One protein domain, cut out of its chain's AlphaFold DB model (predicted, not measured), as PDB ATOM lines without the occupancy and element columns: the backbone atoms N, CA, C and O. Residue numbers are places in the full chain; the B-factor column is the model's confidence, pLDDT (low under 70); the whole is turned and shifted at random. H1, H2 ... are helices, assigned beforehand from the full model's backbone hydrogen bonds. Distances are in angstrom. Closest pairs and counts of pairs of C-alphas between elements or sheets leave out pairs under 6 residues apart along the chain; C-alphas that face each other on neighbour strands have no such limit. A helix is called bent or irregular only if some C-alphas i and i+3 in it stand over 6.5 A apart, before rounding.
ATOM      1  N   HIS A   4     188.317 174.673 244.301       75.56
ATOM      2  CA  HIS A   4     189.719 174.896 244.643       75.56
ATOM      3  C   HIS A   4     190.019 174.719 246.143       75.56
ATOM      4  O   HIS A   4     190.976 174.039 246.500       75.56
ATOM      5  N   ARG A   5     189.171 175.259 247.032       76.50
ATOM      6  CA  ARG A   5     189.324 175.083 248.489       76.50
ATOM      7  C   ARG A   5     189.152 173.627 248.912       76.50
ATOM      8  O   ARG A   5     189.853 173.173 249.809       76.50
ATOM      9  N   LEU A   6     188.248 172.899 248.254       76.94
ATOM     10  CA  LEU A   6     188.070 171.465 248.485       76.94
ATOM     11  C   LEU A   6     189.327 170.676 248.097       76.94
ATOM     12  O   LEU A   6     189.797 169.864 248.889       76.94
ATOM     13  N   LEU A   7     189.890 170.939 246.912       78.00
ATOM     14  CA  LEU A   7     191.121 170.283 246.457       78.00
ATOM     15  C   LEU A   7     192.287 170.533 247.415       78.00
ATOM     16  O   LEU A   7     192.973 169.586 247.783       78.00
ATOM     17  N   GLN A   8     192.464 171.776 247.865       79.44
ATOM     18  CA  GLN A   8     193.514 172.132 248.817       79.44
ATOM     19  C   GLN A   8     193.336 171.417 250.168       79.44
ATOM     20  O   GLN A   8     194.303 170.921 250.739       79.44
ATOM     21  N   ALA A   9     192.103 171.332 250.676       81.31
ATOM     22  CA  ALA A   9     191.823 170.633 251.928       81.31
ATOM     23  C   ALA A   9     192.093 169.121 251.820       81.31
ATOM     24  O   ALA A   9     192.654 168.530 252.743       81.31
ATOM     25  N   LEU A  10     191.721 168.500 250.696       80.69
ATOM     26  CA  LEU A  10     192.005 167.088 250.431       80.69
ATOM     27  C   LEU A  10     193.511 166.836 250.314       80.69
ATOM     28  O   LEU A  10     194.015 165.899 250.924       80.69
ATOM     29  N   GLU A  11     194.241 167.692 249.602       86.62
ATOM     30  CA  GLU A  11     195.698 167.600 249.473       86.62
ATOM     31  C   GLU A  11     196.400 167.657 250.834       86.62
ATOM     32  O   GLU A  11     197.236 166.806 251.139       86.62
ATOM     33  N   GLN A  12     196.014 168.610 251.689       84.62
ATOM     34  CA  GLN A  12     196.561 168.741 253.042       84.62
ATOM     35  C   GLN A  12     196.293 167.500 253.898       84.62
ATOM     36  O   GLN A  12     197.192 167.029 254.596       84.62
ATOM     37  N   GLN A  13     195.082 166.939 253.829       82.94
ATOM     38  CA  GLN A  13     194.740 165.719 254.564       82.94
ATOM     39  C   GLN A  13     195.527 164.505 254.062       82.94
ATOM     40  O   GLN A  13     196.023 163.724 254.872       82.94
ATOM     41  N   ILE A  14     195.690 164.364 252.743       86.69
ATOM     42  CA  ILE A  14     196.482 163.283 252.141       86.69
ATOM     43  C   ILE A  14     197.953 163.408 252.548       86.69
ATOM     44  O   ILE A  14     198.573 162.406 252.907       86.69
ATOM     45  N   ALA A  15     198.514 164.620 252.536       88.94
ATOM     46  CA  ALA A  15     199.894 164.870 252.946       88.94
ATOM     47  C   ALA A  15     200.126 164.560 254.434       88.94
ATOM     48  O   ALA A  15     201.106 163.895 254.777       88.94
ATOM     49  N   ALA A  16     199.208 164.981 255.311       86.75
ATOM     50  CA  ALA A  16     199.269 164.659 256.735       86.75
ATOM     51  C   ALA A  16     199.238 163.138 256.962       86.75
ATOM     52  O   ALA A  16     200.099 162.587 257.647       86.75
ATOM     53  N   LEU A  17     198.309 162.449 256.295       84.88
ATOM     54  CA  LEU A  17     198.172 160.998 256.376       84.88
ATOM     55  C   LEU A  17     199.419 160.266 255.854       84.88
ATOM     56  O   LEU A  17     199.863 159.289 256.452       84.88
ATOM     57  N   ALA A  18     200.023 160.754 254.768       87.06
ATOM     58  CA  ALA A  18     201.252 160.189 254.220       87.06
ATOM     59  C   ALA A  18     202.426 160.271 255.208       87.06
ATOM     60  O   ALA A  18     203.163 159.295 255.364       87.06
ATOM     61  N   SER A  19     202.566 161.405 255.902       86.31
ATOM     62  CA  SER A  19     203.593 161.612 256.930       86.31
ATOM     63  C   SER A  19     203.424 160.652 258.114       86.31
ATOM     64  O   SER A  19     204.393 160.066 258.594       86.31
ATOM     65  N   GLU A  20     202.185 160.403 258.544       81.94
ATOM     66  CA  GLU A  20     201.902 159.454 259.627       81.94
ATOM     67  C   GLU A  20     202.115 157.984 259.222       81.94
ATOM     68  O   GLU A  20     202.491 157.150 260.054       81.94
ATOM     69  N   ILE A  21     201.880 157.651 257.947       80.44
ATOM     70  CA  ILE A  21     202.052 156.292 257.420       80.44
ATOM     71  C   ILE A  21     203.523 155.968 257.152       80.44
ATOM     72  O   ILE A  21     203.914 154.830 257.400       80.44
ATOM     73  N   GLN A  22     204.355 156.916 256.703       78.19
ATOM     74  CA  GLN A  22     205.786 156.692 256.421       78.19
ATOM     75  C   GLN A  22     206.537 155.876 257.494       78.19
ATOM     76  O   GLN A  22     207.122 154.853 257.140       78.19
ATOM     77  N   PRO A  23     206.488 156.222 258.797       72.19
ATOM     78  CA  PRO A  23     207.203 155.473 259.834       72.19
ATOM     79  C   PRO A  23     206.593 154.094 260.148       72.19
ATOM     80  O   PRO A  23     207.174 153.322 260.907       72.19
ATOM     81  N   ARG A  24     205.401 153.776 259.624       65.12
ATOM     82  CA  ARG A  24     204.628 152.562 259.955       65.12
ATOM     83  C   ARG A  24     204.260 151.713 258.732       65.12
ATOM     84  O   ARG A  24     203.695 150.635 258.917       65.12
ATOM     85  N   GLY A  25     204.576 152.163 257.517       59.41
ATOM     86  CA  GLY A  25     204.042 151.649 256.247       59.41
ATOM     87  C   GLY A  25     204.478 150.230 255.873       59.41
ATOM     88  O   GLY A  25     203.823 149.583 255.050       59.41
ATOM     89  N   ASP A  26     205.539 149.722 256.507       60.47
ATOM     90  CA  ASP A  26     205.965 148.324 256.402       60.47
ATOM     91  C   ASP A  26     205.211 147.372 257.331       60.47
ATOM     92  O   ASP A  26     205.268 146.165 257.112       60.47
ATOM     93  N   THR A  27     204.465 147.884 258.318       60.50
ATOM     94  CA  THR A  27     203.700 147.026 259.228       60.50
ATOM     95  C   THR A  27     202.596 146.319 258.432       60.50
ATOM     96  O   THR A  27     201.704 146.997 257.909       60.50
ATOM     97  N   PRO A  28     202.612 144.978 258.339       58.09
ATOM     98  CA  PRO A  28     201.518 144.250 257.723       58.09
ATOM     99  C   PRO A  28     200.262 144.400 258.589       58.09
ATOM    100  O   PRO A  28     200.277 144.146 259.795       58.09
ATOM    101  N   ILE A  29     199.166 144.825 257.969       63.06
ATOM    102  CA  ILE A  29     197.832 144.776 258.557       63.06
ATOM    103  C   ILE A  29     197.368 143.329 258.398       63.06
ATOM    104  O   ILE A  29     197.259 142.827 257.283       63.06
ATOM    105  N   SER A  30     197.134 142.634 259.513       53.47
ATOM    106  CA  SER A  30     196.916 141.179 259.513       53.47
ATOM    107  C   SER A  30     195.694 140.699 258.718       53.47
ATOM    108  O   SER A  30     195.590 139.502 258.480       53.47
ATOM    109  N   GLN A  31     194.780 141.582 258.297       55.31
ATOM    110  CA  GLN A  31     193.645 141.257 257.426       55.31
ATOM    111  C   GLN A  31     193.318 142.455 256.522       55.31
ATOM    112  O   GLN A  31     193.419 143.598 256.968       55.31
ATOM    113  N   ALA A  32     192.898 142.202 255.278       55.66
ATOM    114  CA  ALA A  32     192.290 143.222 254.424       55.66
ATOM    115  C   ALA A  32     191.005 143.717 255.108       55.66
ATOM    116  O   ALA A  32     190.038 142.968 255.237       55.66
ATOM    117  N   ARG A  33     191.036 144.938 255.654       62.16
ATOM    118  CA  ARG A  33     189.979 145.455 256.542       62.16
ATOM    119  C   ARG A  33     188.985 146.381 255.876       62.16
ATOM    120  O   ARG A  33     187.952 146.675 256.473       62.16
ATOM    121  N   PHE A  34     189.301 146.863 254.684       67.00
ATOM    122  CA  PHE A  34     188.420 147.778 253.987       67.00
ATOM    123  C   PHE A  34     187.565 147.041 252.966       67.00
ATOM    124  O   PHE A  34     188.034 146.123 252.295       67.00
ATOM    125  N   ASP A  35     186.307 147.464 252.880       72.94
ATOM    126  CA  ASP A  35     185.363 147.010 251.865       72.94
ATOM    127  C   ASP A  35     185.935 147.274 250.458       72.94
ATOM    128  O   ASP A  35     186.540 148.324 250.217       72.94
ATOM    129  N   VAL A  36     185.720 146.343 249.525       68.25
ATOM    130  CA  VAL A  36     186.139 146.473 248.119       68.25
ATOM    131  C   VAL A  36     185.453 147.670 247.450       68.25
ATOM    132  O   VAL A  36     186.006 148.286 246.538       68.25
ATOM    133  N   ALA A  37     184.273 148.062 247.943       70.00
ATOM    134  CA  ALA A  37     183.602 149.287 247.517       70.00
ATOM    135  C   ALA A  37     184.413 150.561 247.845       70.00
ATOM    136  O   ALA A  37     184.306 151.569 247.144       70.00
ATOM    137  N   LEU A  38     185.243 150.521 248.894       75.12
ATOM    138  CA  LEU A  38     186.074 151.633 249.359       75.12
ATOM    139  C   LEU A  38     187.483 151.586 248.767       75.12
ATOM    140  O   LEU A  38     187.972 152.610 248.288       75.12
ATOM    141  N   PHE A  39     188.127 150.421 248.777       80.00
ATOM    142  CA  PHE A  39     189.457 150.228 248.208       80.00
ATOM    143  C   PHE A  39     189.451 149.041 247.260       80.00
ATOM    144  O   PHE A  39     189.116 147.921 247.627       80.00
ATOM    145  N   SER A  40     189.875 149.301 246.033       72.94
ATOM    146  CA  SER A  40     189.955 148.294 244.975       72.94
ATOM    147  C   SER A  40     191.175 147.384 245.172       72.94
ATOM    148  O   SER A  40     191.281 146.329 244.553       72.94
ATOM    149  N   ASN A  41     192.128 147.818 246.003       67.50
ATOM    150  CA  ASN A  41     193.348 147.094 246.308       67.50
ATOM    151  C   ASN A  41     193.166 146.106 247.477       67.50
ATOM    152  O   ASN A  41     192.688 146.469 248.551       67.50
ATOM    153  N   HIS A  42     193.643 144.870 247.298       65.31
ATOM    154  CA  HIS A  42     193.723 143.843 248.348       65.31
ATOM    155  C   HIS A  42     195.027 143.905 249.163       65.31
ATOM    156  O   HIS A  42     195.332 142.982 249.920       65.31
ATOM    157  N   GLY A  43     195.816 144.968 248.982       64.75
ATOM    158  CA  GLY A  43     197.073 145.182 249.686       64.75
ATOM    159  C   GLY A  43     196.915 145.046 251.198       64.75
ATOM    160  O   GLY A  43     195.974 145.554 251.800       64.75
ATOM    161  N   THR A  44     197.852 144.348 251.832       67.06
ATOM    162  CA  THR A  44     197.857 144.113 253.284       67.06
ATOM    163  C   THR A  44     198.671 145.170 254.033       67.06
ATOM    164  O   THR A  44     199.027 144.979 255.194       67.06
ATOM    165  N   ARG A  45     199.015 146.294 253.385       77.56
ATOM    166  CA  ARG A  45     199.894 147.340 253.932       77.56
ATOM    167  C   ARG A  45     199.241 148.715 253.807       77.56
ATOM    168  O   ARG A  45     198.644 149.039 252.788       77.56
ATOM    169  N   LEU A  46     199.436 149.574 254.813       80.88
ATOM    170  CA  LEU A  46     198.895 150.948 254.820       80.88
ATOM    171  C   LEU A  46     199.335 151.771 253.593       80.88
ATOM    172  O   LEU A  46     198.572 152.600 253.101       80.88
ATOM    173  N   ARG A  47     200.542 151.514 253.069       83.06
ATOM    174  CA  ARG A  47     201.073 152.201 251.881       83.06
ATOM    175  C   ARG A  47     200.250 151.938 250.614       83.06
ATOM    176  O   ARG A  47     200.165 152.810 249.758       83.06
ATOM    177  N   ASP A  48     199.647 150.758 250.510       85.12
ATOM    178  CA  ASP A  48     198.921 150.320 249.317       85.12
ATOM    179  C   ASP A  48     197.593 151.080 249.193       85.12
ATOM    180  O   ASP A  48     197.204 151.511 248.106       85.12
ATOM    181  N   TYR A  49     196.943 151.323 250.334       85.94
ATOM    182  CA  TYR A  49     195.748 152.157 250.442       85.94
ATOM    183  C   TYR A  49     196.059 153.642 250.220       85.94
ATOM    184  O   TYR A  49     195.314 154.332 249.523       85.94
ATOM    185  N   LEU A  50     197.188 154.133 250.748       88.31
ATOM    186  CA  LEU A  50     197.643 155.504 250.502       88.31
ATOM    187  C   LEU A  50     197.925 155.752 249.011       88.31
ATOM    188  O   LEU A  50     197.539 156.793 248.482       88.31
ATOM    189  N   ALA A  51     198.545 154.790 248.322       89.69
ATOM    190  CA  ALA A  51     198.792 154.878 246.886       89.69
ATOM    191  C   ALA A  51     197.482 154.959 246.078       89.69
ATOM    192  O   ALA A  51     197.385 155.743 245.132       89.69
ATOM    193  N   GLU A  52     196.446 154.204 246.467       91.25
ATOM    194  CA  GLU A  52     195.127 154.297 245.826       91.25
ATOM    195  C   GLU A  52     194.474 155.671 246.051       91.25
ATOM    196  O   GLU A  52     193.950 156.259 245.104       91.25
ATOM    197  N   ILE A  53     194.564 156.231 247.264       91.44
ATOM    198  CA  ILE A  53     194.071 157.586 247.571       91.44
ATOM    199  C   ILE A  53     194.784 158.634 246.709       91.44
ATOM    200  O   ILE A  53     194.131 159.481 246.101       91.44
ATOM    201  N   GLN A  54     196.114 158.564 246.603       93.44
ATOM    202  CA  GLN A  54     196.900 159.485 245.775       93.44
ATOM    203  C   GLN A  54     196.509 159.394 244.293       93.44
ATOM    204  O   GLN A  54     196.347 160.418 243.627       93.44
ATOM    205  N   LYS A  55     196.282 158.177 243.785       94.38
ATOM    206  CA  LYS A  55     195.793 157.953 242.418       94.38
ATOM    207  C   LYS A  55     194.406 158.569 242.204       94.38
ATOM    208  O   LYS A  55     194.202 159.267 241.212       94.38
ATOM    209  N   ASN A  56     193.467 158.344 243.125       92.50
ATOM    210  CA  ASN A  56     192.113 158.898 243.039       92.50
ATOM    211  C   ASN A  56     192.124 160.434 243.131       92.50
ATOM    212  O   ASN A  56     191.361 161.099 242.432       92.50
ATOM    213  N   PHE A  57     193.029 161.017 243.922       93.56
ATOM    214  CA  PHE A  57     193.206 162.467 243.996       93.56
ATOM    215  C   PHE A  57     193.741 163.062 242.687       93.56
ATOM    216  O   PHE A  57     193.206 164.061 242.207       93.56
ATOM    217  N   ALA A  58     194.719 162.417 242.046       95.69
ATOM    218  CA  ALA A  58     195.185 162.834 240.722       95.69
ATOM    219  C   ALA A  58     194.057 162.767 239.671       95.69
ATOM    220  O   ALA A  58     193.904 163.673 238.850       95.69
ATOM    221  N   GLN A  59     193.214 161.728 239.724       94.00
ATOM    222  CA  GLN A  59     192.028 161.625 238.866       94.00
ATOM    223  C   GLN A  59     191.014 162.743 239.140       94.00
ATOM    224  O   GLN A  59     190.459 163.297 238.190       94.00
ATOM    225  N   LEU A  60     190.811 163.115 240.408       89.50
ATOM    226  CA  LEU A  60     189.933 164.219 240.794       89.50
ATOM    227  C   LEU A  60     190.444 165.543 240.213       89.50
ATOM    228  O   LEU A  60     189.667 166.291 239.624       89.50
ATOM    229  N   GLN A  61     191.749 165.814 240.318       90.06
ATOM    230  CA  GLN A  61     192.361 167.016 239.744       90.06
ATOM    231  C   GLN A  61     192.146 167.095 238.226       90.06
ATOM    232  O   GLN A  61     191.793 168.158 237.712       90.06
ATOM    233  N   THR A  62     192.309 165.983 237.506       93.62
ATOM    234  CA  THR A  62     192.023 165.914 236.065       93.62
ATOM    235  C   THR A  62     190.536 166.127 235.772       93.62
ATOM    236  O   THR A  62     190.194 166.928 234.911       93.62
ATOM    237  N   ALA A  63     189.635 165.494 236.528       88.94
ATOM    238  CA  ALA A  63     188.191 165.654 236.345       88.94
ATOM    239  C   ALA A  63     187.716 167.100 236.576       88.94
ATOM    240  O   ALA A  63     186.813 167.561 235.877       88.94
ATOM    241  N   VAL A  64     188.335 167.824 237.518       85.88
ATOM    242  CA  VAL A  64     188.075 169.254 237.745       85.88
ATOM    243  C   VAL A  64     188.544 170.094 236.558       85.88
ATOM    244  O   VAL A  64     187.791 170.950 236.103       85.88
ATOM    245  N   LYS A  65     189.749 169.837 236.028       90.50
ATOM    246  CA  LYS A  65     190.267 170.534 234.834       90.50
ATOM    247  C   LYS A  65     189.364 170.327 233.616       90.50
ATOM    248  O   LYS A  65     189.101 171.275 232.884       90.50
ATOM    249  N   ASP A  66     188.835 169.118 233.462       91.75
ATOM    250  CA  ASP A  66     187.947 168.736 232.362       91.75
ATOM    251  C   ASP A  66     186.475 169.146 232.588       91.75
ATOM    252  O   ASP A  66     185.615 168.797 231.779       91.75
ATOM    253  N   ASN A  67     186.144 169.840 233.689       89.31
ATOM    254  CA  ASN A  67     184.772 170.199 234.084       89.31
ATOM    255  C   ASN A  67     183.785 169.009 234.144       89.31
ATOM    256  O   ASN A  67     182.580 169.158 233.931       89.31
ATOM    257  N   ARG A  68     184.264 167.807 234.487       85.44
ATOM    258  CA  ARG A  68     183.440 166.592 234.614       85.44
ATOM    259  C   ARG A  68     182.756 166.532 235.980       85.44
ATOM    260  O   ARG A  68     183.118 165.721 236.828       85.44
ATOM    261  N   THR A  69     181.767 167.393 236.198       81.75
ATOM    262  CA  THR A  69     181.125 167.638 237.508       81.75
ATOM    263  C   THR A  69     180.645 166.376 238.234       81.75
ATOM    264  O   THR A  69     180.926 166.221 239.421       81.75
ATOM    265  N   ALA A  70     179.996 165.439 237.536       80.69
ATOM    266  CA  ALA A  70     179.549 164.175 238.130       80.69
ATOM    267  C   ALA A  70     180.724 163.307 238.618       80.69
ATOM    268  O   ALA A  70     180.676 162.729 239.702       80.69
ATOM    269  N   HIS A  71     181.814 163.263 237.847       79.81
ATOM    270  CA  HIS A  71     183.012 162.509 238.212       79.81
ATOM    271  C   HIS A  71     183.763 163.170 239.376       79.81
ATOM    272  O   HIS A  71     184.279 162.476 240.248       79.81
ATOM    273  N   VAL A  72     183.771 164.506 239.426       80.69
ATOM    274  CA  VAL A  72     184.322 165.284 240.545       80.69
ATOM    275  C   VAL A  72     183.585 164.968 241.846       80.69
ATOM    276  O   VAL A  72     184.239 164.687 242.847       80.69
ATOM    277  N   ALA A  73     182.249 164.981 241.834       80.75
ATOM    278  CA  ALA A  73     181.442 164.669 243.015       80.75
ATOM    279  C   ALA A  73     181.713 163.243 243.517       80.75
ATOM    280  O   ALA A  73     182.073 163.055 244.679       80.75
ATOM    281  N   PHE A  74     181.662 162.263 242.611       84.44
ATOM    282  CA  PHE A  74     181.930 160.862 242.933       84.44
ATOM    283  C   PHE A  74     183.324 160.645 243.544       84.44
ATOM    284  O   PHE A  74     183.463 159.998 244.582       84.44
ATOM    285  N   LEU A  75     184.372 161.200 242.926       83.69
ATOM    286  CA  LEU A  75     185.740 161.041 243.422       83.69
ATOM    287  C   LEU A  75     185.965 161.768 244.752       83.69
ATOM    288  O   LEU A  75     186.690 161.254 245.599       83.69
ATOM    289  N   ALA A  76     185.345 162.933 244.956       81.56
ATOM    290  CA  ALA A  76     185.435 163.657 246.219       81.56
ATOM    291  C   ALA A  76     184.798 162.866 247.372       81.56
ATOM    292  O   ALA A  76     185.426 162.709 248.419       81.56
ATOM    293  N   GLU A  77     183.597 162.316 247.171       82.56
ATOM    294  CA  GLU A  77     182.933 161.456 248.159       82.56
ATOM    295  C   GLU A  77     183.765 160.210 248.467       82.56
ATOM    296  O   GLU A  77     184.013 159.898 249.636       82.56
ATOM    297  N   LYS A  78     184.282 159.545 247.423       84.94
ATOM    298  CA  LYS A  78     185.155 158.377 247.580       84.94
ATOM    299  C   LYS A  78     186.401 158.712 248.401       84.94
ATOM    300  O   LYS A  78     186.733 157.973 249.325       84.94
ATOM    301  N   LEU A  79     187.068 159.830 248.113       85.19
ATOM    302  CA  LEU A  79     188.272 160.256 248.833       85.19
ATOM    303  C   LEU A  79     187.996 160.551 250.309       85.19
ATOM    304  O   LEU A  79     188.762 160.108 251.160       85.19
ATOM    305  N   VAL A  80     186.898 161.240 250.635       84.94
ATOM    306  CA  VAL A  80     186.515 161.495 252.036       84.94
ATOM    307  C   VAL A  80     186.275 160.182 252.778       84.94
ATOM    308  O   VAL A  80     186.749 160.011 253.905       84.94
ATOM    309  N   ALA A  81     185.594 159.227 252.145       83.56
ATOM    310  CA  ALA A  81     185.316 157.931 252.749       83.56
ATOM    311  C   ALA A  81     186.606 157.109 252.959       83.56
ATOM    312  O   ALA A  81     186.815 156.557 254.041       83.56
ATOM    313  N   GLN A  82     187.513 157.102 251.974       84.75
ATOM    314  CA  GLN A  82     188.821 156.444 252.060       84.75
ATOM    315  C   GLN A  82     189.711 157.051 253.158       84.75
ATOM    316  O   GLN A  82     190.277 156.310 253.964       84.75
ATOM    317  N   LEU A  83     189.805 158.384 253.229       82.38
ATOM    318  CA  LEU A  83     190.568 159.098 254.259       82.38
ATOM    319  C   LEU A  83     190.033 158.785 255.661       82.38
ATOM    320  O   LEU A  83     190.801 158.398 256.543       82.38
ATOM    321  N   THR A  84     188.714 158.878 255.845       82.00
ATOM    322  CA  THR A  84     188.053 158.602 257.130       82.00
ATOM    323  C   THR A  84     188.291 157.164 257.589       82.00
ATOM    324  O   THR A  84     188.623 156.916 258.751       82.00
ATOM    325  N   ALA A  85     188.148 156.201 256.675       82.94
ATOM    326  CA  ALA A  85     188.363 154.791 256.970       82.94
ATOM    327  C   ALA A  85     189.820 154.521 257.384       82.94
ATOM    328  O   ALA A  85     190.065 153.857 258.396       82.94
ATOM    329  N   LEU A  86     190.784 155.090 256.653       81.88
ATOM    330  CA  LEU A  86     192.207 154.900 256.923       81.88
ATOM    331  C   LEU A  86     192.637 155.542 258.250       81.88
ATOM    332  O   LEU A  86     193.310 154.894 259.053       81.88
ATOM    333  N   GLN A  87     192.171 156.761 258.539       81.69
ATOM    334  CA  GLN A  87     192.398 157.433 259.826       81.69
ATOM    335  C   GLN A  87     191.831 156.629 261.003       81.69
ATOM    336  O   GLN A  87     192.507 156.437 262.018       81.69
ATOM    337  N   ARG A  88     190.605 156.105 260.872       78.69
ATOM    338  CA  ARG A  88     189.972 155.284 261.915       78.69
ATOM    339  C   ARG A  88     190.753 154.000 262.188       78.69
ATOM    340  O   ARG A  88     190.925 153.622 263.350       78.69
ATOM    341  N   GLU A  89     191.233 153.330 261.146       78.25
ATOM    342  CA  GLU A  89     192.051 152.125 261.300       78.25
ATOM    343  C   GLU A  89     193.374 152.448 262.009       78.25
ATOM    344  O   GLU A  89     193.751 151.756 262.957       78.25
ATOM    345  N   MET A  90     194.041 153.547 261.646       76.75
ATOM    346  CA  MET A  90     195.269 153.994 262.312       76.75
ATOM    347  C   MET A  90     195.053 154.334 263.794       76.75
ATOM    348  O   MET A  90     195.869 153.957 264.646       76.75
ATOM    349  N   ALA A  91     193.936 154.985 264.129       76.81
ATOM    350  CA  ALA A  91     193.548 155.250 265.513       76.81
ATOM    351  C   ALA A  91     193.300 153.942 266.285       76.81
ATOM    352  O   ALA A  91     193.814 153.760 267.392       76.81
ATOM    353  N   THR A  92     192.601 152.985 265.671       73.94
ATOM    354  CA  THR A  92     192.304 151.674 266.268       73.94
ATOM    355  C   THR A  92     193.577 150.861 266.511       73.94
ATOM    356  O   THR A  92     193.743 150.282 267.584       73.94
ATOM    357  N   GLN A  93     194.523 150.851 265.566       67.88
ATOM    358  CA  GLN A  93     195.819 150.191 265.750       67.88
ATOM    359  C   GLN A  93     196.658 150.856 266.846       67.88
ATOM    360  O   GLN A  93     197.315 150.160 267.621       67.88
ATOM    361  N   THR A  94     196.613 152.186 266.953       64.12
ATOM    362  CA  THR A  94     197.310 152.930 268.013       64.12
ATOM    363  C   THR A  94     196.746 152.581 269.392       64.12
ATOM    364  O   THR A  94     197.515 152.301 270.311       64.12
ATOM    365  N   ILE A  95     195.416 152.497 269.527       60.72
ATOM    366  CA  ILE A  95     194.754 152.050 270.761       60.72
ATOM    367  C   ILE A  95     195.092 150.587 271.056       60.72
ATOM    368  O   ILE A  95     195.435 150.268 272.186       60.72
ATOM    369  N   ARG A  96     195.067 149.694 270.057       60.34
ATOM    370  CA  ARG A  96     195.392 148.272 270.247       60.34
ATOM    371  C   ARG A  96     196.847 148.048 270.659       60.34
ATOM    372  O   ARG A  96     197.095 147.156 271.454       60.34
ATOM    373  N   ARG A  97     197.796 148.851 270.165       59.31
ATOM    374  CA  ARG A  97     199.200 148.832 270.624       59.31
ATOM    375  C   ARG A  97     199.350 149.386 272.043       59.31
ATOM    376  O   ARG A  97     200.142 148.862 272.810       59.31
ATOM    377  N   LYS A  98     198.592 150.427 272.402       58.62
ATOM    378  CA  LYS A  98     198.627 151.041 273.742       58.62
ATOM    379  C   LYS A  98     197.927 150.189 274.810       58.62
ATOM    380  O   LYS A  98     198.362 150.173 275.953       58.62
ATOM    381  N   ASN A  99     196.877 149.473 274.413       52.97
ATOM    382  CA  ASN A  99     196.089 148.561 275.242       52.97
ATOM    383  C   ASN A  99     196.458 147.096 274.998       52.97
ATOM    384  O   ASN A  99     195.700 146.215 275.399       52.97
ATOM    385  N   GLN A 100     197.581 146.815 274.326       44.00
ATOM    386  CA  GLN A 100     198.125 145.466 274.346       44.00
ATOM    387  C   GLN A 100     198.382 145.157 275.822       44.00
ATOM    388  O   GLN A 100     199.176 145.865 276.452       44.00
ATOM    389  N   PRO A 101     197.752 144.116 276.401       42.97
ATOM    390  CA  PRO A 101     198.409 143.458 277.509       42.97
ATOM    391  C   PRO A 101     199.810 143.159 276.974       42.97
ATOM    392  O   PRO A 101     199.926 142.650 275.851       42.97
ATOM    393  N   LYS A 102     200.872 143.489 277.728       42.41
ATOM    394  CA  LYS A 102     202.134 142.746 277.571       42.41
ATOM    395  C   LYS A 102     201.708 141.304 277.351       42.41
ATOM    396  O   LYS A 102     200.850 140.860 278.112       42.41
ATOM    397  N   GLU A 103     202.201 140.633 276.312       44.56
ATOM    398  CA  GLU A 103     202.075 139.183 276.237       44.56
ATOM    399  C   GLU A 103     202.506 138.659 277.606       44.56
ATOM    400  O   GLU A 103     203.693 138.609 277.930       44.56
ATOM    401  N   VAL A 104     201.526 138.381 278.466       43.62
ATOM    402  CA  VAL A 104     201.706 137.565 279.642       43.62
ATOM    403  C   VAL A 104     201.866 136.231 278.974       43.62
ATOM    404  O   VAL A 104     200.915 135.664 278.434       43.62
ATOM    405  N   ALA A 105     203.146 135.943 278.766       44.16
ATOM    406  CA  ALA A 105     203.641 134.965 277.846       44.16
ATOM    407  C   ALA A 105     202.826 133.687 278.004       44.16
ATOM    408  O   ALA A 105     202.436 133.316 279.107       44.16
ATOM    409  N   VAL A 106     202.636 132.968 276.906       48.97
ATOM    410  CA  VAL A 106     202.149 131.583 276.904       48.97
ATOM    411  C   VAL A 106     202.842 130.738 278.003       48.97
ATOM    412  O   VAL A 106     202.244 129.818 278.545       48.97
ATOM    413  N   VAL A 107     204.054 131.135 278.415       48.62
ATOM    414  CA  VAL A 107     204.812 130.667 279.588       48.62
ATOM    415  C   VAL A 107     204.045 130.727 280.923       48.62
ATOM    416  O   VAL A 107     204.132 129.771 281.682       48.62
ATOM    417  N   ASP A 108     203.277 131.779 281.218       51.56
ATOM    418  CA  ASP A 108     202.516 131.911 282.474       51.56
ATOM    419  C   ASP A 108     201.319 130.941 282.500       51.56
ATOM    420  O   ASP A 108     201.019 130.331 283.520       51.56
ATOM    421  N   LEU A 109     200.690 130.687 281.343       46.19
ATOM    422  CA  LEU A 109     199.629 129.678 281.214       46.19
ATOM    423  C   LEU A 109     200.176 128.246 281.352       46.19
ATOM    424  O   LEU A 109     199.536 127.413 281.990       46.19
ATOM    425  N   TYR A 110     201.367 127.972 280.802       47.56
ATOM    426  CA  TYR A 110     202.074 126.698 280.995       47.56
ATOM    427  C   TYR A 110     202.523 126.499 282.450       47.56
ATOM    428  O   TYR A 110     202.370 125.399 282.979       47.56
ATOM    429  N   HIS A 111     203.013 127.549 283.122       55.09
ATOM    430  CA  HIS A 111     203.368 127.491 284.542       55.09
ATOM    431  C   HIS A 111     202.146 127.221 285.428       55.09
ATOM    432  O   HIS A 111     202.205 126.365 286.307       55.09
ATOM    433  N   LYS A 112     201.015 127.874 285.142       52.06
ATOM    434  CA  LYS A 112     199.764 127.682 285.889       52.06
ATOM    435  C   LYS A 112     199.143 126.298 285.678       52.06
ATOM    436  O   LYS A 112     198.550 125.744 286.596       52.06
ATOM    437  N   LEU A 113     199.296 125.715 284.485       51.19
ATOM    438  CA  LEU A 113     198.883 124.334 284.197       51.19
ATOM    439  C   LEU A 113     199.772 123.301 284.903       51.19
ATOM    440  O   LEU A 113     199.262 122.283 285.367       51.19
ATOM    441  N   ALA A 114     201.077 123.566 285.016       54.28
ATOM    442  CA  ALA A 114     202.003 122.696 285.738       54.28
ATOM    443  C   ALA A 114     201.722 122.682 287.253       54.28
ATOM    444  O   ALA A 114     201.686 121.608 287.847       54.28
ATOM    445  N   GLU A 115     201.421 123.837 287.860       52.75
ATOM    446  CA  GLU A 115     201.062 123.918 289.288       52.75
ATOM    447  C   GLU A 115     199.792 123.122 289.641       52.75
ATOM    448  O   GLU A 115     199.681 122.586 290.745       52.75
ATOM    449  N   HIS A 116     198.848 122.980 288.704       51.91
ATOM    450  CA  HIS A 116     197.621 122.208 288.921       51.91
ATOM    451  C   HIS A 116     197.806 120.683 288.788       51.91
ATOM    452  O   HIS A 116     197.073 119.936 289.437       51.91
ATOM    453  N   GLN A 117     198.792 120.194 288.023       49.38
ATOM    454  CA  GLN A 117     199.025 118.745 287.874       49.38
ATOM    455  C   GLN A 117     199.633 118.098 289.126       49.38
ATOM    456  O   GLN A 117     199.337 116.939 289.433       49.38
ATOM    457  N   ASP A 118     200.449 118.832 289.882       53.41
ATOM    458  CA  ASP A 118     201.035 118.308 291.121       53.41
ATOM    459  C   ASP A 118     200.020 118.251 292.275       53.41
ATOM    460  O   ASP A 118     200.147 117.418 293.181       53.41
ATOM    461  N   TYR A 119     198.968 119.075 292.223       47.91
ATOM    462  CA  TYR A 119     197.865 119.035 293.185       47.91
ATOM    463  C   TYR A 119     196.978 117.791 292.999       47.91
ATOM    464  O   TYR A 119     196.668 117.106 293.974       47.91
ATOM    465  N   GLU A 120     196.646 117.424 291.755       50.47
ATOM    466  CA  GLU A 120     195.867 116.211 291.461       50.47
ATOM    467  C   GLU A 120     196.636 114.925 291.801       50.47
ATOM    468  O   GLU A 120     196.067 113.998 292.381       50.47
ATOM    469  N   ARG A 121     197.954 114.881 291.544       56.97
ATOM    470  CA  ARG A 121     198.805 113.740 291.939       56.97
ATOM    471  C   ARG A 121     198.856 113.541 293.452       56.97
ATOM    472  O   ARG A 121     198.841 112.401 293.914       56.97
ATOM    473  N   ARG A 122     198.896 114.629 294.233       56.41
ATOM    474  CA  ARG A 122     198.879 114.557 295.705       56.41
ATOM    475  C   ARG A 122     197.524 114.118 296.256       56.41
ATOM    476  O   ARG A 122     197.506 113.342 297.204       56.41
ATOM    477  N   LEU A 123     196.414 114.548 295.653       53.12
ATOM    478  CA  LEU A 123     195.078 114.097 296.053       53.12
ATOM    479  C   LEU A 123     194.853 112.608 295.760       53.12
ATOM    480  O   LEU A 123     194.346 111.901 296.623       53.12
ATOM    481  N   ILE A 124     195.287 112.107 294.597       54.12
ATOM    482  CA  ILE A 124     195.150 110.682 294.243       54.12
ATOM    483  C   ILE A 124     196.007 109.792 295.158       54.12
ATOM    484  O   ILE A 124     195.562 108.718 295.551       54.12
ATOM    485  N   ALA A 125     197.195 110.248 295.570       59.34
ATOM    486  CA  ALA A 125     198.039 109.526 296.528       59.34
ATOM    487  C   ALA A 125     197.479 109.500 297.968       59.34
ATOM    488  O   ALA A 125     197.956 108.721 298.791       59.34
ATOM    489  N   MET A 126     196.488 110.346 298.285       55.97
ATOM    490  CA  MET A 126     195.819 110.398 299.594       55.97
ATOM    491  C   MET A 126     194.486 109.636 299.632       55.97
ATOM    492  O   MET A 126     193.873 109.559 300.696       55.97
ATOM    493  N   ILE A 127     194.038 109.053 298.515       52.41
ATOM    494  CA  ILE A 127     192.888 108.145 298.496       52.41
ATOM    495  C   ILE A 127     193.421 106.724 298.754       52.41
ATOM    496  O   ILE A 127     194.191 106.215 297.937       52.41
TER     497      ILE A 127
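Overview. This is residues 4 to 127 of the 130 residues of the protein "Primosomal replication protein N" of Serratia fonticola (UniProt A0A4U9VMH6). H1, H2 and H3 lie side by side as a compact up-and-down bundle, each running against the one before, and an arm, residues 94 to 127 with H4, sticks out and makes much of the length. The 124 printed residues hold four named helices, H1 to H4 in order: all helix, extended, radius of gyration of the C-alphas 24.4 A, spans 90 by 25 by 19 A.

Along the chain. Find C-alpha 4 at (189.719, 174.896, 244.643); H1 runs to residue 24, 30.9 A, only just irregular, C-alphas 20 and 23 being 6.6 A apart. Then come H2, residues 46 to 65, 29.3 A; H3, 69 to 98, 43.5 A; and H4, 106 to 124, 28.0 A, ending at C-alpha (195.150, 110.682, 294.243).

Arrangement. Look at the hairpin H2 and H3: they touch, closest C-alphas Leu 60 and Val 72, 5.7 A, at a shallow tilt of 21 degrees, opposite ways. H4 is apart from H3. Every O i to N i+4 pair is within hydrogen-bond range in H2 and H3, 15 of 17 in H1, 13 of 15 in H4.

Size, cuts and confidence. The printed part has no cut; the H1 to H2 link is long. Residues 93 to 127 are among those under pLDDT 70.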